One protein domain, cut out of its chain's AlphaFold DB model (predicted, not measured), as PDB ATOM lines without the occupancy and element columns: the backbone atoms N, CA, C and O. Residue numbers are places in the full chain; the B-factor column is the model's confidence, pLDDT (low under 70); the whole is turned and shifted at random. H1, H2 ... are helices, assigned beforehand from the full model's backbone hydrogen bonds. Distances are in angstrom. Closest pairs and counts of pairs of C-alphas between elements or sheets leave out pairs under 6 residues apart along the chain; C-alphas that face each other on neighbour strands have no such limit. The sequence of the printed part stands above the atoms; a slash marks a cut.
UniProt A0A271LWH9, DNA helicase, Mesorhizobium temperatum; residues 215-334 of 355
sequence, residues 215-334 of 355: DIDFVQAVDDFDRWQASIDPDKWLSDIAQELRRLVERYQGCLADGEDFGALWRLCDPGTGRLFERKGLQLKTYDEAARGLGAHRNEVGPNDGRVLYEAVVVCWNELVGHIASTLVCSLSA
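Overview. This is residues 215 to 334 of the 355 residues of the protein "DNA helicase" of Mesorhizobium temperatum (UniProt A0A271LWH9). Three long helices lie side by side: H1 and H2 form a hairpin, and H5 packs along H1 and runs on past it. Short H3 packs on that far part of H5, at residues 324 to 331 of H5, while short H4 lies at the opposite end of the domain, where H2 and H5 begin, and packs on residues 237 to 241 of H2. The printed part has 120 residues, with five named helices, H1 to H5 in order along the chain, that hold 76 of them, and no named strand; the class is all helix, and the whole is compact, with a radius of gyration of the C-alphas of 15.2 A, and spans 52 by 27 by 19 A.

Arrangement. H1, residues 215 to 229, touches H2, residues 236 to 252, at a shallow tilt of 19 degrees, opposite ways; closest C-alphas Val 219 and Val 249, 5.8 A. H3 is residues 262 to 267, H4 287 to 293. H5, residues 304 to 334, touches H1, closest C-alphas Phe 218 and Cys 316, 4.8 A. In each helix every O i to N i+4 pair is within hydrogen-bond range.

Along the chain. H1 begins at C-alpha 215 (4.939, -7.045, -0.692); H5, 45.0 A long, ends at C-alpha 334 (-15.125, -7.801, 12.401).

Size, cuts and confidence. The printed part has no cut. Link H3 to H4 is long. Residues 234, 258 to 259 and 298 to 303 have pLDDT under 70.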
ATOM      1  N   ASP A 215       4.283  -5.830  -0.209       95.19
ATOM      2  CA  ASP A 215       4.939  -7.045  -0.692       95.19
ATOM      3  C   ASP A 215       5.787  -6.769  -1.941       95.19
ATOM      4  O   ASP A 215       6.906  -7.262  -2.040       95.19
ATOM      5  N   ILE A 216       5.301  -5.937  -2.868       96.19
ATOM      6  CA  ILE A 216       6.050  -5.516  -4.060       96.19
ATOM      7  C   ILE A 216       7.186  -4.566  -3.665       96.19
ATOM      8  O   ILE A 216       8.311  -4.743  -4.132       96.19
ATOM      9  N   ASP A 217       6.913  -3.597  -2.787       97.12
ATOM     10  CA  ASP A 217       7.919  -2.632  -2.328       97.12
ATOM     11  C   ASP A 217       9.069  -3.334  -1.583       97.12
ATOM     12  O   ASP A 217      10.243  -3.042  -1.819       97.12
ATOM     13  N   PHE A 218       8.750  -4.331  -0.751       97.88
ATOM     14  CA  PHE A 218       9.741  -5.170  -0.079       97.88
ATOM     15  C   PHE A 218      10.605  -5.960  -1.070       97.88
ATOM     16  O   PHE A 218      11.829  -5.969  -0.935       97.88
ATOM     17  N   VAL A 219       9.996  -6.581  -2.087       98.00
ATOM     18  CA  VAL A 219      10.738  -7.294  -3.140       98.00
ATOM     19  C   VAL A 219      11.688  -6.348  -3.871       98.00
ATOM     20  O   VAL A 219      12.863  -6.672  -4.033       98.00
ATOM     21  N   GLN A 220      11.220  -5.153  -4.237       98.06
ATOM     22  CA  GLN A 220      12.043  -4.157  -4.918       98.06
ATOM     23  C   GLN A 220      13.234  -3.706  -4.058       98.06
ATOM     24  O   GLN A 220      14.355  -3.623  -4.562       98.06
ATOM     25  N   ALA A 221      13.020  -3.462  -2.762       98.25
ATOM     26  CA  ALA A 221      14.091  -3.079  -1.844       98.25
ATOM     27  C   ALA A 221      15.162  -4.179  -1.713       98.25
ATOM     28  O   ALA A 221      16.360  -3.887  -1.694       98.25
ATOM     29  N   VAL A 222      14.746  -5.451  -1.657       98.00
ATOM     30  CA  VAL A 222      15.674  -6.592  -1.608       98.00
ATOM     31  C   VAL A 222      16.432  -6.747  -2.928       98.00
ATOM     32  O   VAL A 222      17.644  -6.955  -2.898       98.00
ATOM     33  N   ASP A 223      15.766  -6.590  -4.072       97.75
ATOM     34  CA  ASP A 223      16.402  -6.643  -5.393       97.75
ATOM     35  C   ASP A 223      17.447  -5.531  -5.582       97.75
ATOM     36  O   ASP A 223      18.496  -5.750  -6.195       97.75
ATOM     37  N   ASP A 224      17.192  -4.335  -5.048       97.00
ATOM     38  CA  ASP A 224      18.143  -3.224  -5.079       97.00
ATOM     39  C   ASP A 224      19.371  -3.499  -4.200       97.00
ATOM     40  O   ASP A 224      20.503  -3.245  -4.628       97.00
ATOM     41  N   PHE A 225      19.172  -4.084  -3.013       95.62
ATOM     42  CA  PHE A 225      20.262  -4.535  -2.146       95.62
ATOM     43  C   PHE A 225      21.100  -5.645  -2.803       95.62
ATOM     44  O   PHE A 225      22.330  -5.570  -2.796       95.62
ATOM     45  N   ASP A 226      20.455  -6.644  -3.411       94.88
ATOM     46  CA  ASP A 226      21.111  -7.766  -4.099       94.88
ATOM     47  C   ASP A 226      21.934  -7.280  -5.303       94.88
ATOM     48  O   ASP A 226      23.095  -7.654  -5.479       94.88
ATOM     49  N   ARG A 227      21.385  -6.349  -6.098       94.31
ATOM     50  CA  ARG A 227      22.095  -5.741  -7.236       94.31
ATOM     51  C   ARG A 227      23.325  -4.952  -6.798       94.31
ATOM     52  O   ARG A 227      24.358  -5.010  -7.465       94.31
ATOM     53  N   TRP A 228      23.216  -4.201  -5.702       93.69
ATOM     54  CA  TRP A 228      24.346  -3.470  -5.138       93.69
ATOM     55  C   TRP A 228      25.422  -4.422  -4.610       93.69
ATOM     56  O   TRP A 228      26.591  -4.263  -4.967       93.69
ATOM     57  N   GLN A 229      25.045  -5.440  -3.833       91.12
ATOM     58  CA  GLN A 229      25.974  -6.438  -3.300       91.12
ATOM     59  C   GLN A 229      26.734  -7.156  -4.421       91.12
ATOM     60  O   GLN A 229      27.939  -7.360  -4.305       91.12
ATOM     61  N   ALA A 230      26.063  -7.473  -5.529       90.62
ATOM     62  CA  ALA A 230      26.684  -8.122  -6.680       90.62
ATOM     63  C   ALA A 230      27.653  -7.204  -7.453       90.62
ATOM     64  O   ALA A 230      28.442  -7.686  -8.268       90.62
ATOM     65  N   SER A 231      27.584  -5.886  -7.234       89.88
ATOM     66  CA  SER A 231      28.453  -4.894  -7.881       89.88
ATOM     67  C   SER A 231      29.772  -4.643  -7.141       89.88
ATOM     68  O   SER A 231      30.678  -4.032  -7.712       89.88
ATOM     69  N   ILE A 232      29.884  -5.104  -5.894       86.44
ATOM     70  CA  ILE A 232      31.073  -4.955  -5.048       86.44
ATOM     71  C   ILE A 232      31.805  -6.292  -4.880       86.44
ATOM     72  O   ILE A 232      31.287  -7.351  -5.232       86.44
ATOM     73  N   ASP A 233      33.034  -6.245  -4.357       79.62
ATOM     74  CA  ASP A 233      33.811  -7.462  -4.111       79.62
ATOM     75  C   ASP A 233      33.086  -8.384  -3.106       79.62
ATOM     76  O   ASP A 233      32.546  -7.913  -2.100       79.62
ATOM     77  N   PRO A 234      33.045  -9.704  -3.365       69.94
ATOM     78  CA  PRO A 234      32.156 -10.612  -2.655       69.94
ATOM     79  C   PRO A 234      32.662 -10.938  -1.248       69.94
ATOM     80  O   PRO A 234      33.509 -11.814  -1.055       69.94
ATOM     81  N   ASP A 235      32.059 -10.306  -0.247       83.06
ATOM     82  CA  ASP A 235      32.154 -10.744   1.141       83.06
ATOM     83  C   ASP A 235      31.163 -11.884   1.427       83.06
ATOM     84  O   ASP A 235      29.975 -11.829   1.082       83.06
ATOM     85  N   LYS A 236      31.640 -12.938   2.107       86.62
ATOM     86  CA  LYS A 236      30.813 -14.112   2.432       86.62
ATOM     87  C   LYS A 236      29.610 -13.742   3.304       86.62
ATOM     88  O   LYS A 236      28.498 -14.161   3.013       86.62
ATOM     89  N   TRP A 237      29.828 -12.957   4.359       89.94
ATOM     90  CA  TRP A 237      28.758 -12.552   5.276       89.94
ATOM     91  C   TRP A 237      27.693 -11.703   4.567       89.94
ATOM     92  O   TRP A 237      26.517 -11.790   4.906       89.94
ATOM     93  N   LEU A 238      28.091 -10.917   3.562       89.88
ATOM     94  CA  LEU A 238      27.184 -10.066   2.802       89.88
ATOM     95  C   LEU A 238      26.336 -10.884   1.822       89.88
ATOM     96  O   LEU A 238      25.129 -10.677   1.726       89.88
ATOM     97  N   SER A 239      26.953 -11.870   1.164       90.50
ATOM     98  CA  SER A 239      26.240 -12.873   0.361       90.50
ATOM     99  C   SER A 239      25.233 -13.670   1.204       90.50
ATOM    100  O   SER A 239      24.117 -13.921   0.759       90.50
ATOM    101  N   ASP A 240      25.598 -14.024   2.442       92.69
ATOM    102  CA  ASP A 240      24.698 -14.695   3.388       92.69
ATOM    103  C   ASP A 240      23.484 -13.811   3.751       92.69
ATOM    104  O   ASP A 240      22.371 -14.329   3.832       92.69
ATOM    105  N   ILE A 241      23.660 -12.489   3.938       93.69
ATOM    106  CA  ILE A 241      22.532 -11.554   4.145       93.69
ATOM    107  C   ILE A 241      21.598 -11.581   2.937       93.69
ATOM    108  O   ILE A 241      20.395 -11.780   3.106       93.69
ATOM    109  N   ALA A 242      22.143 -11.395   1.732       94.00
ATOM    110  CA  ALA A 242      21.356 -11.369   0.501       94.00
ATOM    111  C   ALA A 242      20.571 -12.677   0.303       94.00
ATOM    112  O   ALA A 242      19.390 -12.651  -0.037       94.00
ATOM    113  N   GLN A 243      21.181 -13.827   0.616       93.94
ATOM    114  CA  GLN A 243      20.514 -15.126   0.546       93.94
ATOM    115  C   GLN A 243      19.360 -15.262   1.552       93.94
ATOM    116  O   GLN A 243      18.309 -15.801   1.206       93.94
ATOM    117  N   GLU A 244      19.531 -14.803   2.794       94.44
ATOM    118  CA  GLU A 244      18.462 -14.836   3.803       94.44
ATOM    119  C   GLU A 244      17.310 -13.883   3.419       94.44
ATOM    120  O   GLU A 244      16.146 -14.250   3.570       94.44
ATOM    121  N   LEU A 245      17.604 -12.708   2.846       95.81
ATOM    122  CA  LEU A 245      16.581 -11.788   2.323       95.81
ATOM    123  C   LEU A 245      15.831 -12.369   1.114       95.81
ATOM    124  O   LEU A 245      14.607 -12.286   1.054       95.81
ATOM    125  N   ARG A 246      16.536 -13.022   0.182       95.69
ATOM    126  CA  ARG A 246      15.937 -13.734  -0.962       95.69
ATOM    127  C   ARG A 246      14.940 -14.807  -0.521       95.69
ATOM    128  O   ARG A 246      13.880 -14.927  -1.121       95.69
ATOM    129  N   ARG A 247      15.237 -15.549   0.553       94.44
ATOM    130  CA  ARG A 247      14.296 -16.534   1.124       94.44
ATOM    131  C   ARG A 247      13.012 -15.886   1.633       94.44
ATOM    132  O   ARG A 247      11.946 -16.482   1.511       94.44
ATOM    133  N   LEU A 248      13.100 -14.681   2.203       95.00
ATOM    134  CA  LEU A 248      11.911 -13.918   2.581       95.00
ATOM    135  C   LEU A 248      11.143 -13.479   1.329       95.00
ATOM    136  O   LEU A 248       9.939 -13.689   1.263       95.00
ATOM    137  N   VAL A 249      11.817 -12.964   0.300       96.06
ATOM    138  CA  VAL A 249      11.165 -12.622  -0.978       96.06
ATOM    139  C   VAL A 249      10.392 -13.809  -1.557       96.06
ATOM    140  O   VAL A 249       9.214 -13.662  -1.858       96.06
ATOM    141  N   GLU A 250      10.988 -15.000  -1.621       94.31
ATOM    142  CA  GLU A 250      10.318 -16.212  -2.123       94.31
ATOM    143  C   GLU A 250       9.036 -16.567  -1.351       94.31
ATOM    144  O   GLU A 250       8.112 -17.142  -1.921       94.31
ATOM    145  N   ARG A 251       8.973 -16.231  -0.057       92.62
ATOM    146  CA  ARG A 251       7.821 -16.517   0.808       92.62
ATOM    147  C   ARG A 251       6.727 -15.450   0.727       92.62
ATOM    148  O   ARG A 251       5.555 -15.798   0.828       92.62
ATOM    149  N   TYR A 252       7.096 -14.177   0.602       93.81
ATOM    150  CA  TYR A 252       6.157 -13.050   0.707       93.81
ATOM    151  C   TYR A 252       5.803 -12.410  -0.641       93.81
ATOM    152  O   TYR A 252       4.853 -11.638  -0.717       93.81
ATOM    153  N   GLN A 253       6.529 -12.707  -1.718       93.75
ATOM    154  CA  GLN A 253       6.230 -12.134  -3.025       93.75
ATOM    155  C   GLN A 253       4.815 -12.508  -3.478       93.75
ATOM    156  O   GLN A 253       4.478 -13.682  -3.613       93.75
ATOM    157  N   GLY A 254       3.998 -11.491  -3.765       91.81
ATOM    158  CA  GLY A 254       2.638 -11.692  -4.252       91.81
ATOM    159  C   GLY A 254       1.659 -12.178  -3.186       91.81
ATOM    160  O   GLY A 254       0.532 -12.511  -3.542       91.81
ATOM    161  N   CYS A 255       2.034 -12.189  -1.901       91.19
ATOM    162  CA  CYS A 255       1.139 -12.643  -0.835       91.19
ATOM    163  C   CYS A 255      -0.110 -11.766  -0.658       91.19
ATOM    164  O   CYS A 255      -1.063 -12.200  -0.023       91.19
ATOM    165  N   LEU A 256      -0.115 -10.560  -1.239       90.38
ATOM    166  CA  LEU A 256      -1.237  -9.617  -1.224       90.38
ATOM    167  C   LEU A 256      -1.919  -9.483  -2.604       90.38
ATOM    168  O   LEU A 256      -2.580  -8.482  -2.878       90.38
ATOM    169  N   ALA A 257      -1.700 -10.429  -3.528       83.38
ATOM    170  CA  ALA A 257      -2.217 -10.343  -4.897       83.38
ATOM    171  C   ALA A 257      -3.672 -10.821  -5.053       83.38
ATOM    172  O   ALA A 257      -4.435 -10.173  -5.770       83.38
ATOM    173  N   ASP A 258      -4.049 -11.915  -4.386       67.69
ATOM    174  CA  ASP A 258      -5.302 -12.646  -4.621       67.69
ATOM    175  C   ASP A 258      -6.152 -12.732  -3.346       67.69
ATOM    176  O   ASP A 258      -6.318 -13.800  -2.768       67.69
ATOM    177  N   GLY A 259      -6.710 -11.600  -2.905       66.38
ATOM    178  CA  GLY A 259      -7.572 -11.557  -1.719       66.38
ATOM    179  C   GLY A 259      -6.836 -11.844  -0.402       66.38
ATOM    180  O   GLY A 259      -5.772 -12.452  -0.354       66.38
ATOM    181  N   GLU A 260      -7.389 -11.345   0.696       72.31
ATOM    182  CA  GLU A 260      -6.786 -11.438   2.028       72.31
ATOM    183  C   GLU A 260      -7.290 -12.701   2.752       72.31
ATOM    184  O   GLU A 260      -8.075 -12.597   3.690       72.31
ATOM    185  N   ASP A 261      -6.875 -13.889   2.290       88.19
ATOM    186  CA  ASP A 261      -7.163 -15.169   2.968       88.19
ATOM    187  C   ASP A 261      -6.520 -15.168   4.362       88.19
ATOM    188  O   ASP A 261      -5.296 -15.030   4.507       88.19
ATOM    189  N   PHE A 262      -7.343 -15.270   5.405       92.25
ATOM    190  CA  PHE A 262      -6.896 -15.160   6.790       92.25
ATOM    191  C   PHE A 262      -5.881 -16.255   7.135       92.25
ATOM    192  O   PHE A 262      -4.847 -15.968   7.745       92.25
ATOM    193  N   GLY A 263      -6.130 -17.496   6.717       92.19
ATOM    194  CA  GLY A 263      -5.245 -18.637   6.933       92.19
ATOM    195  C   GLY A 263      -3.875 -18.461   6.284       92.19
ATOM    196  O   GLY A 263      -2.841 -18.712   6.912       92.19
ATOM    197  N   ALA A 264      -3.833 -18.010   5.032       91.31
ATOM    198  CA  ALA A 264      -2.595 -17.716   4.323       91.31
ATOM    199  C   ALA A 264      -1.806 -16.596   5.012       91.31
ATOM    200  O   ALA A 264      -0.612 -16.763   5.276       91.31
ATOM    201  N   LEU A 265      -2.471 -15.492   5.363       93.31
ATOM    202  CA  LEU A 265      -1.850 -14.360   6.050       93.31
ATOM    203  C   LEU A 265      -1.342 -14.734   7.449       93.31
ATOM    204  O   LEU A 265      -0.243 -14.330   7.830       93.31
ATOM    205  N   TRP A 266      -2.084 -15.554   8.194       93.00
ATOM    206  CA  TRP A 266      -1.681 -16.013   9.523       93.00
ATOM    207  C   TRP A 266      -0.388 -16.832   9.479       93.00
ATOM    208  O   TRP A 266       0.533 -16.601  10.265       93.00
ATOM    209  N   ARG A 267      -0.248 -17.737   8.502       90.69
ATOM    210  CA  ARG A 267       0.983 -18.530   8.320       90.69
ATOM    211  C   ARG A 267       2.198 -17.664   7.974       90.69
ATOM    212  O   ARG A 267       3.334 -18.064   8.240       90.69
ATOM    213  N   LEU A 268       1.989 -16.472   7.413       91.75
ATOM    214  CA  LEU A 268       3.047 -15.491   7.156       91.75
ATOM    215  C   LEU A 268       3.480 -14.726   8.414       91.75
ATOM    216  O   LEU A 268       4.512 -14.057   8.380       91.75
ATOM    217  N   CYS A 269       2.769 -14.845   9.537       89.69
ATOM    218  CA  CYS A 269       3.244 -14.335  10.824       89.69
ATOM    219  C   CYS A 269       4.369 -15.189  11.430       89.69
ATOM    220  O   CYS A 269       5.007 -14.744  12.381       89.69
ATOM    221  N   ASP A 270       4.652 -16.371  10.874       87.44
ATOM    222  CA  ASP A 270       5.892 -17.106  11.119       87.44
ATOM    223  C   ASP A 270       6.813 -16.990   9.885       87.44
ATOM    224  O   ASP A 270       6.576 -17.649   8.865       87.44
ATOM    225  N   PRO A 271       7.867 -16.154   9.928       81.25
ATOM    226  CA  PRO A 271       8.832 -16.019   8.841       81.25
ATOM    227  C   PRO A 271       9.805 -17.209   8.796       81.25
ATOM    228  O   PRO A 271      10.648 -17.284   7.901       81.25
ATOM    229  N   GLY A 272       9.707 -18.141   9.750       81.06
ATOM    230  CA  GLY A 272      10.602 -19.271   9.918       81.06
ATOM    231  C   GLY A 272      11.881 -18.919  10.680       81.06
ATOM    232  O   GLY A 272      12.033 -17.868  11.304       81.06
ATOM    233  N   THR A 273      12.845 -19.839  10.638       73.19
ATOM    234  CA  THR A 273      14.145 -19.641  11.297       73.19
ATOM    235  C   THR A 273      15.074 -18.812  10.410       73.19
ATOM    236  O   THR A 273      15.515 -19.279   9.364       73.19
ATOM    237  N   GLY A 274      15.390 -17.586  10.836       77.81
ATOM    238  CA  GLY A 274      16.290 -16.683  10.115       77.81
ATOM    239  C   GLY A 274      17.299 -16.011  11.043       77.81
ATOM    240  O   GLY A 274      16.968 -15.589  12.150       77.81
ATOM    241  N   ARG A 275      18.555 -15.878  10.596       86.50
ATOM    242  CA  ARG A 275      19.618 -15.206  11.374       86.50
ATOM    243  C   ARG A 275      19.473 -13.679  11.397       86.50
ATOM    244  O   ARG A 275      20.100 -13.028  12.238       86.50
ATOM    245  N   LEU A 276      18.640 -13.128  10.514       91.81
ATOM    246  CA  LEU A 276      18.397 -11.692  10.374       91.81
ATOM    247  C   LEU A 276      17.396 -11.129  11.388       91.81
ATOM    248  O   LEU A 276      17.433  -9.932  11.641       91.81
ATOM    249  N   PHE A 277      16.559 -11.958  12.012       92.94
ATOM    250  CA  PHE A 277      15.582 -11.489  12.995       92.94
ATOM    251  C   PHE A 277      16.205 -11.226  14.364       92.94
ATOM    252  O   PHE A 277      17.189 -11.863  14.772       92.94
ATOM    253  N   GLU A 278      15.615 -10.283  15.093       89.12
ATOM    254  CA  GLU A 278      15.865 -10.104  16.517       89.12
ATOM    255  C   GLU A 278      15.467 -11.346  17.333       89.12
ATOM    256  O   GLU A 278      14.824 -12.277  16.857       89.12
ATOM    257  N   ARG A 279      15.862 -11.388  18.614       81.12
ATOM    258  CA  ARG A 279      15.548 -12.534  19.491       81.12
ATOM    259  C   ARG A 279      14.051 -12.705  19.763       81.12
ATOM    260  O   ARG A 279      13.656 -13.773  20.223       81.12
ATOM    261  N   LYS A 280      13.254 -11.650  19.592       78.88
ATOM    262  CA  LYS A 280      11.813 -11.646  19.844       78.88
ATOM    263  C   LYS A 280      11.110 -10.876  18.735       78.88
ATOM    264  O   LYS A 280      11.473  -9.738  18.468       78.88
ATOM    265  N   GLY A 281      10.061 -11.473  18.183       82.31
ATOM    266  CA  GLY A 281       9.201 -10.834  17.194       82.31
ATOM    267  C   GLY A 281       9.729 -10.924  15.766       82.31
ATOM    268  O   GLY A 281      10.646 -11.682  15.464       82.31
ATOM    269  N   LEU A 282       9.099 -10.135  14.901       89.12
ATOM    270  CA  LEU A 282       9.295 -10.150  13.452       89.12
ATOM    271  C   LEU A 282      10.226  -9.041  12.966       89.12
ATOM    272  O   LEU A 282      10.307  -8.794  11.774       89.12
ATOM    273  N   GLN A 283      10.916  -8.344  13.867       91.69
ATOM    274  CA  GLN A 283      11.783  -7.232  13.493       91.69
ATOM    275  C   GLN A 283      13.117  -7.751  12.953       91.69
ATOM    276  O   GLN A 283      13.762  -8.612  13.562       91.69
ATOM    277  N   LEU A 284      13.522  -7.226  11.797       94.44
ATOM    278  CA  LEU A 284      14.862  -7.432  11.264       94.44
ATOM    279  C   LEU A 284      15.868  -6.633  12.100       94.44
ATOM    280  O   LEU A 284      15.612  -5.492  12.481       94.44
ATOM    281  N   LYS A 285      17.027  -7.239  12.365       94.38
ATOM    282  CA  LYS A 285      18.179  -6.583  12.994       94.38
ATOM    283  C   LYS A 285      18.644  -5.397  12.166       94.38
ATOM    284  O   LYS A 285      18.432  -5.354  10.961       94.38
ATOM    285  N   THR A 286      19.397  -4.490  12.781       93.44
ATOM    286  CA  THR A 286      20.129  -3.470  12.016       93.44
ATOM    287  C   THR A 286      21.194  -4.109  11.114       93.44
ATOM    288  O   THR A 286      21.692  -5.201  11.405       93.44
ATOM    289  N   TYR A 287      21.608  -3.409  10.051       91.75
ATOM    290  CA  TYR A 287      22.650  -3.890   9.131       91.75
ATOM    291  C   TYR A 287      23.916  -4.346   9.869       91.75
ATOM    292  O   TYR A 287      24.429  -5.440   9.641       91.75
ATOM    293  N   ASP A 288      24.387  -3.540  10.824       90.31
ATOM    294  CA  ASP A 288      25.605  -3.826  11.581       90.31
ATOM    295  C   ASP A 288      25.470  -5.059  12.488       90.31
ATOM    296  O   ASP A 288      26.458  -5.743  12.765       90.31
ATOM    297  N   GLU A 289      24.275  -5.323  13.012       91.50
ATOM    298  CA  GLU A 289      23.987  -6.495  13.841       91.50
ATOM    299  C   GLU A 289      23.821  -7.756  13.000       91.50
ATOM    300  O   GLU A 289      24.320  -8.812  13.396       91.50
ATOM    301  N   ALA A 290      23.173  -7.647  11.838       91.50
ATOM    302  CA  ALA A 290      23.084  -8.715  10.852       91.50
ATOM    303  C   ALA A 290      24.484  -9.115  10.359       91.50
ATOM    304  O   ALA A 290      24.851 -10.288  10.440       91.50
ATOM    305  N   ALA A 291      25.308  -8.135   9.970       90.44
ATOM    306  CA  ALA A 291      26.688  -8.338   9.537       90.44
ATOM    307  C   ALA A 291      27.525  -9.048  10.614       90.44
ATOM    308  O   ALA A 291      28.137 -10.087  10.361       90.44
ATOM    309  N   ARG A 292      27.492  -8.548  11.859       89.25
ATOM    310  CA  ARG A 292      28.187  -9.178  12.997       89.25
ATOM    311  C   ARG A 292      27.679 -10.590  13.283       89.25
ATOM    312  O   ARG A 292      28.478 -11.477  13.572       89.25
ATOM    313  N   GLY A 293      26.368 -10.810  13.200       88.44
ATOM    314  CA  GLY A 293      25.748 -12.123  13.393       88.44
ATOM    315  C   GLY A 293      26.142 -13.154  12.332       88.44
ATOM    316  O   GLY A 293      26.080 -14.354  12.600       88.44
ATOM    317  N   LEU A 294      26.579 -12.691  11.158       89.12
ATOM    318  CA  LEU A 294      27.000 -13.509  10.019       89.12
ATOM    319  C   LEU A 294      28.523 -13.553   9.820       89.12
ATOM    320  O   LEU A 294      28.999 -14.182   8.878       89.12
ATOM    321  N   GLY A 295      29.287 -12.970  10.748       85.69
ATOM    322  CA  GLY A 295      30.739 -13.133  10.825       85.69
ATOM    323  C   GLY A 295      31.576 -11.957  10.324       85.69
ATOM    324  O   GLY A 295      32.784 -12.129  10.210       85.69
ATOM    325  N   ALA A 296      30.987 -10.785  10.068       84.62
ATOM    326  CA  ALA A 296      31.749  -9.587   9.708       84.62
ATOM    327  C   ALA A 296      32.637  -9.098  10.868       84.62
ATOM    328  O   ALA A 296      32.184  -8.969  12.017       84.62
ATOM    329  N   HIS A 297      33.896  -8.763  10.579       76.12
ATOM    330  CA  HIS A 297      34.780  -8.089  11.526       76.12
ATOM    331  C   HIS A 297      34.421  -6.596  11.668       76.12
ATOM    332  O   HIS A 297      33.836  -5.978  10.785       76.12
ATOM    333  N   ARG A 298      34.799  -5.965  12.794       64.31
ATOM    334  CA  ARG A 298      34.446  -4.559  13.112       64.31
ATOM    335  C   ARG A 298      34.848  -3.536  12.038       64.31
ATOM    336  O   ARG A 298      34.232  -2.479  11.978       64.31
ATOM    337  N   ASN A 299      35.862  -3.850  11.233       63.06
ATOM    338  CA  ASN A 299      36.388  -2.984  10.176       63.06
ATOM    339  C   ASN A 299      35.857  -3.347   8.774       63.06
ATOM    340  O   ASN A 299      36.206  -2.667   7.818       63.06
ATOM    341  N   GLU A 300      35.054  -4.408   8.654       63.75
ATOM    342  CA  GLU A 300      34.495  -4.925   7.391       63.75
ATOM    343  C   GLU A 300      33.056  -4.468   7.155       63.75
ATOM    344  O   GLU A 300      32.446  -4.821   6.153       63.75
ATOM    345  N   VAL A 301      32.483  -3.693   8.079       61.53
ATOM    346  CA  VAL A 301      31.141  -3.146   7.905       61.53
ATOM    347  C   VAL A 301      31.194  -2.174   6.725       61.53
ATOM    348  O   VAL A 301      31.796  -1.109   6.840       61.53
ATOM    349  N   GLY A 302      30.655  -2.625   5.589       63.31
ATOM    350  CA  GLY A 302      30.883  -2.081   4.251       63.31
ATOM    351  C   GLY A 302      30.480  -0.614   4.031       63.31
ATOM    352  O   GLY A 302      30.109   0.097   4.967       63.31
ATOM    353  N   PRO A 303      30.573  -0.126   2.780       67.00
ATOM    354  CA  PRO A 303      30.322   1.273   2.455       67.00
ATOM    355  C   PRO A 303      28.913   1.730   2.860       67.00
ATOM    356  O   PRO A 303      27.979   0.931   2.940       67.00
ATOM    357  N   ASN A 304      28.762   3.039   3.092       77.81
ATOM    358  CA  ASN A 304      27.525   3.644   3.599       77.81
ATOM    359  C   ASN A 304      26.288   3.307   2.742       77.81
ATOM    360  O   ASN A 304      25.187   3.201   3.272       77.81
ATOM    361  N   ASP A 305      26.479   3.071   1.443       82.69
ATOM    362  CA  ASP A 305      25.417   2.708   0.501       82.69
ATOM    363  C   ASP A 305      24.709   1.394   0.883       82.69
ATOM    364  O   ASP A 305      23.487   1.302   0.792       82.69
ATOM    365  N   GLY A 306      25.448   0.404   1.402       86.50
ATOM    366  CA  GLY A 306      24.878  -0.875   1.841       86.50
ATOM    367  C   GLY A 306      23.971  -0.745   3.058       86.50
ATOM    368  O   GLY A 306      22.948  -1.422   3.151       86.50
ATOM    369  N   ARG A 307      24.321   0.168   3.972       91.62
ATOM    370  CA  ARG A 307      23.492   0.490   5.140       91.62
ATOM    371  C   ARG A 307      22.178   1.121   4.713       91.62
ATOM    372  O   ARG A 307      21.136   0.666   5.159       91.62
ATOM    373  N   VAL A 308      22.235   2.107   3.819       94.31
ATOM    374  CA  VAL A 308      21.046   2.810   3.318       94.31
ATOM    375  C   VAL A 308      20.094   1.844   2.608       94.31
ATOM    376  O   VAL A 308      18.894   1.860   2.867       94.31
ATOM    377  N   LEU A 309      20.621   0.963   1.752       95.69
ATOM    378  CA  LEU A 309      19.807  -0.034   1.052       95.69
ATOM    379  C   LEU A 309      19.197  -1.058   2.016       95.69
ATOM    380  O   LEU A 309      18.018  -1.382   1.905       95.69
ATOM    381  N   TYR A 310      19.966  -1.538   2.995       95.69
ATOM    382  CA  TYR A 310      19.436  -2.461   3.995       95.69
ATOM    383  C   TYR A 310      18.395  -1.797   4.908       95.69
ATOM    384  O   TYR A 310      17.398  -2.416   5.259       95.69
ATOM    385  N   GLU A 311      18.582  -0.531   5.278       96.44
ATOM    386  CA  GLU A 311      17.581   0.238   6.023       96.44
ATOM    387  C   GLU A 311      16.274   0.372   5.232       96.44
ATOM    388  O   GLU A 311      15.204   0.200   5.814       96.44
ATOM    389  N   ALA A 312      16.340   0.581   3.912       97.69
ATOM    390  CA  ALA A 312      15.153   0.561   3.056       97.69
ATOM    391  C   ALA A 312      14.442  -0.806   3.091       97.69
ATOM    392  O   ALA A 312      13.226  -0.853   3.260       97.69
ATOM    393  N   VAL A 313      15.193  -1.917   3.040       98.06
ATOM    394  CA  VAL A 313      14.639  -3.275   3.210       98.06
ATOM    395  C   VAL A 313      13.919  -3.421   4.554       98.06
ATOM    396  O   VAL A 313      12.812  -3.952   4.601       98.06
ATOM    397  N   VAL A 314      14.516  -2.935   5.648       97.38
ATOM    398  CA  VAL A 314      13.909  -2.988   6.990       97.38
ATOM    399  C   VAL A 314      12.615  -2.173   7.054       97.38
ATOM    400  O   VAL A 314      11.641  -2.629   7.654       97.38
ATOM    401  N   VAL A 315      12.577  -0.989   6.437       97.81
ATOM    402  CA  VAL A 315      11.366  -0.155   6.370       97.81
ATOM    403  C   VAL A 315      10.253  -0.884   5.618       97.81
ATOM    404  O   VAL A 315       9.186  -1.090   6.195       97.81
ATOM    405  N   CYS A 316      10.513  -1.354   4.395       97.75
ATOM    406  CA  CYS A 316       9.509  -2.063   3.597       97.75
ATOM    407  C   CYS A 316       9.048  -3.366   4.268       97.75
ATOM    408  O   CYS A 316       7.868  -3.707   4.218       97.75
ATOM    409  N   TRP A 317       9.946  -4.078   4.956       96.69
ATOM    410  CA  TRP A 317       9.582  -5.257   5.747       96.69
ATOM    411  C   TRP A 317       8.601  -4.919   6.877       96.69
ATOM    412  O   TRP A 317       7.604  -5.617   7.067       96.69
ATOM    413  N   ASN A 318       8.859  -3.844   7.627       95.31
ATOM    414  CA  ASN A 318       7.968  -3.414   8.704       95.31
ATOM    415  C   ASN A 318       6.598  -2.981   8.169       95.31
ATOM    416  O   ASN A 318       5.581  -3.275   8.796       95.31
ATOM    417  N   GLU A 319       6.562  -2.314   7.015       95.44
ATOM    418  CA  GLU A 319       5.313  -1.955   6.337       95.44
ATOM    419  C   GLU A 319       4.534  -3.198   5.895       95.44
ATOM    420  O   GLU A 319       3.334  -3.285   6.150       95.44
ATOM    421  N   LEU A 320       5.212  -4.194   5.318       95.19
ATOM    422  CA  LEU A 320       4.610  -5.462   4.909       95.19
ATOM    423  C   LEU A 320       4.022  -6.232   6.097       95.19
ATOM    424  O   LEU A 320       2.839  -6.574   6.092       95.19
ATOM    425  N   VAL A 321       4.818  -6.479   7.139       94.12
ATOM    426  CA  VAL A 321       4.350  -7.199   8.334       94.12
ATOM    427  C   VAL A 321       3.249  -6.413   9.047       94.12
ATOM    428  O   VAL A 321       2.273  -7.004   9.508       94.12
ATOM    429  N   GLY A 322       3.366  -5.084   9.110       93.56
ATOM    430  CA  GLY A 322       2.340  -4.211   9.677       93.56
ATOM    431  C   GLY A 322       1.023  -4.270   8.904       93.56
ATOM    432  O   GLY A 322      -0.045  -4.309   9.520       93.56
ATOM    433  N   HIS A 323       1.084  -4.339   7.573       94.31
ATOM    434  CA  HIS A 323      -0.085  -4.503   6.715       94.31
ATOM    435  C   HIS A 323      -0.774  -5.849   6.967       94.31
ATOM    436  O   HIS A 323      -1.974  -5.875   7.240       94.31
ATOM    437  N   ILE A 324      -0.016  -6.953   6.969       93.75
ATOM    438  CA  ILE A 324      -0.534  -8.303   7.258       93.75
ATOM    439  C   ILE A 324      -1.188  -8.339   8.647       93.75
ATOM    440  O   ILE A 324      -2.336  -8.756   8.786       93.75
ATOM    441  N   ALA A 325      -0.495  -7.842   9.674       93.00
ATOM    442  CA  ALA A 325      -1.010  -7.831  11.040       93.00
ATOM    443  C   ALA A 325      -2.294  -6.997  11.175       93.00
ATOM    444  O   ALA A 325      -3.250  -7.444  11.806       93.00
ATOM    445  N   SER A 326      -2.342  -5.808  10.565       93.62
ATOM    446  CA  SER A 326      -3.535  -4.949  10.596       93.62
ATOM    447  C   SER A 326      -4.723  -5.627   9.919       93.62
ATOM    448  O   SER A 326      -5.824  -5.613  10.460       93.62
ATOM    449  N   THR A 327      -4.482  -6.296   8.790       93.31
ATOM    450  CA  THR A 327      -5.491  -7.071   8.055       93.31
ATOM    451  C   THR A 327      -6.089  -8.182   8.918       93.31
ATOM    452  O   THR A 327      -7.308  -8.253   9.090       93.31
ATOM    453  N   LEU A 328      -5.234  -8.998   9.546       93.69
ATOM    454  CA  LEU A 328      -5.655 -10.076  10.445       93.69
ATOM    455  C   LEU A 328      -6.470  -9.541  11.631       93.69
ATOM    456  O   LEU A 328      -7.528 -10.077  11.952       93.69
ATOM    457  N   VAL A 329      -6.013  -8.456  12.267       93.38
ATOM    458  CA  VAL A 329      -6.718  -7.847  13.407       93.38
ATOM    459  C   VAL A 329      -8.068  -7.262  12.981       93.38
ATOM    460  O   VAL A 329      -9.049  -7.433  13.704       93.38
ATOM    461  N   CYS A 330      -8.151  -6.604  11.822       93.12
ATOM    462  CA  CYS A 330      -9.411  -6.109  11.266       93.12
ATOM    463  C   CYS A 330     -10.403  -7.248  11.010       93.12
ATOM    464  O   CYS A 330     -11.547  -7.158  11.451       93.12
ATOM    465  N   SER A 331      -9.957  -8.333  10.374       92.19
ATOM    466  CA  SER A 331     -10.790  -9.509  10.095       92.19
ATOM    467  C   SER A 331     -11.288 -10.189  11.380       92.19
ATOM    468  O   SER A 331     -12.481 -10.474  11.543       92.19
ATOM    469  N   LEU A 332     -10.397 -10.360  12.363       91.81
ATOM    470  CA  LEU A 332     -10.749 -10.938  13.657       91.81
ATOM    471  C   LEU A 332     -11.717 -10.041  14.446       91.81
ATOM    472  O   LEU A 332     -12.677 -10.534  15.036       91.81
ATOM    473  N   SER A 333     -11.494  -8.724  14.439       91.75
ATOM    474  CA  SER A 333     -12.382  -7.756  15.094       91.75
ATOM    475  C   SER A 333     -13.773  -7.756  14.464       91.75
ATOM    476  O   SER A 333     -14.759  -7.803  15.195       91.75
ATOM    477  N   ALA A 334     -13.858  -7.758  13.129       90.38
ATOM    478  CA  ALA A 334     -15.125  -7.801  12.401       90.38
ATOM    479  C   ALA A 334     -15.916  -9.087  12.693       90.38
ATOM    480  O   ALA A 334     -17.142  -9.071  12.787       90.38
TER     481      ALA A 334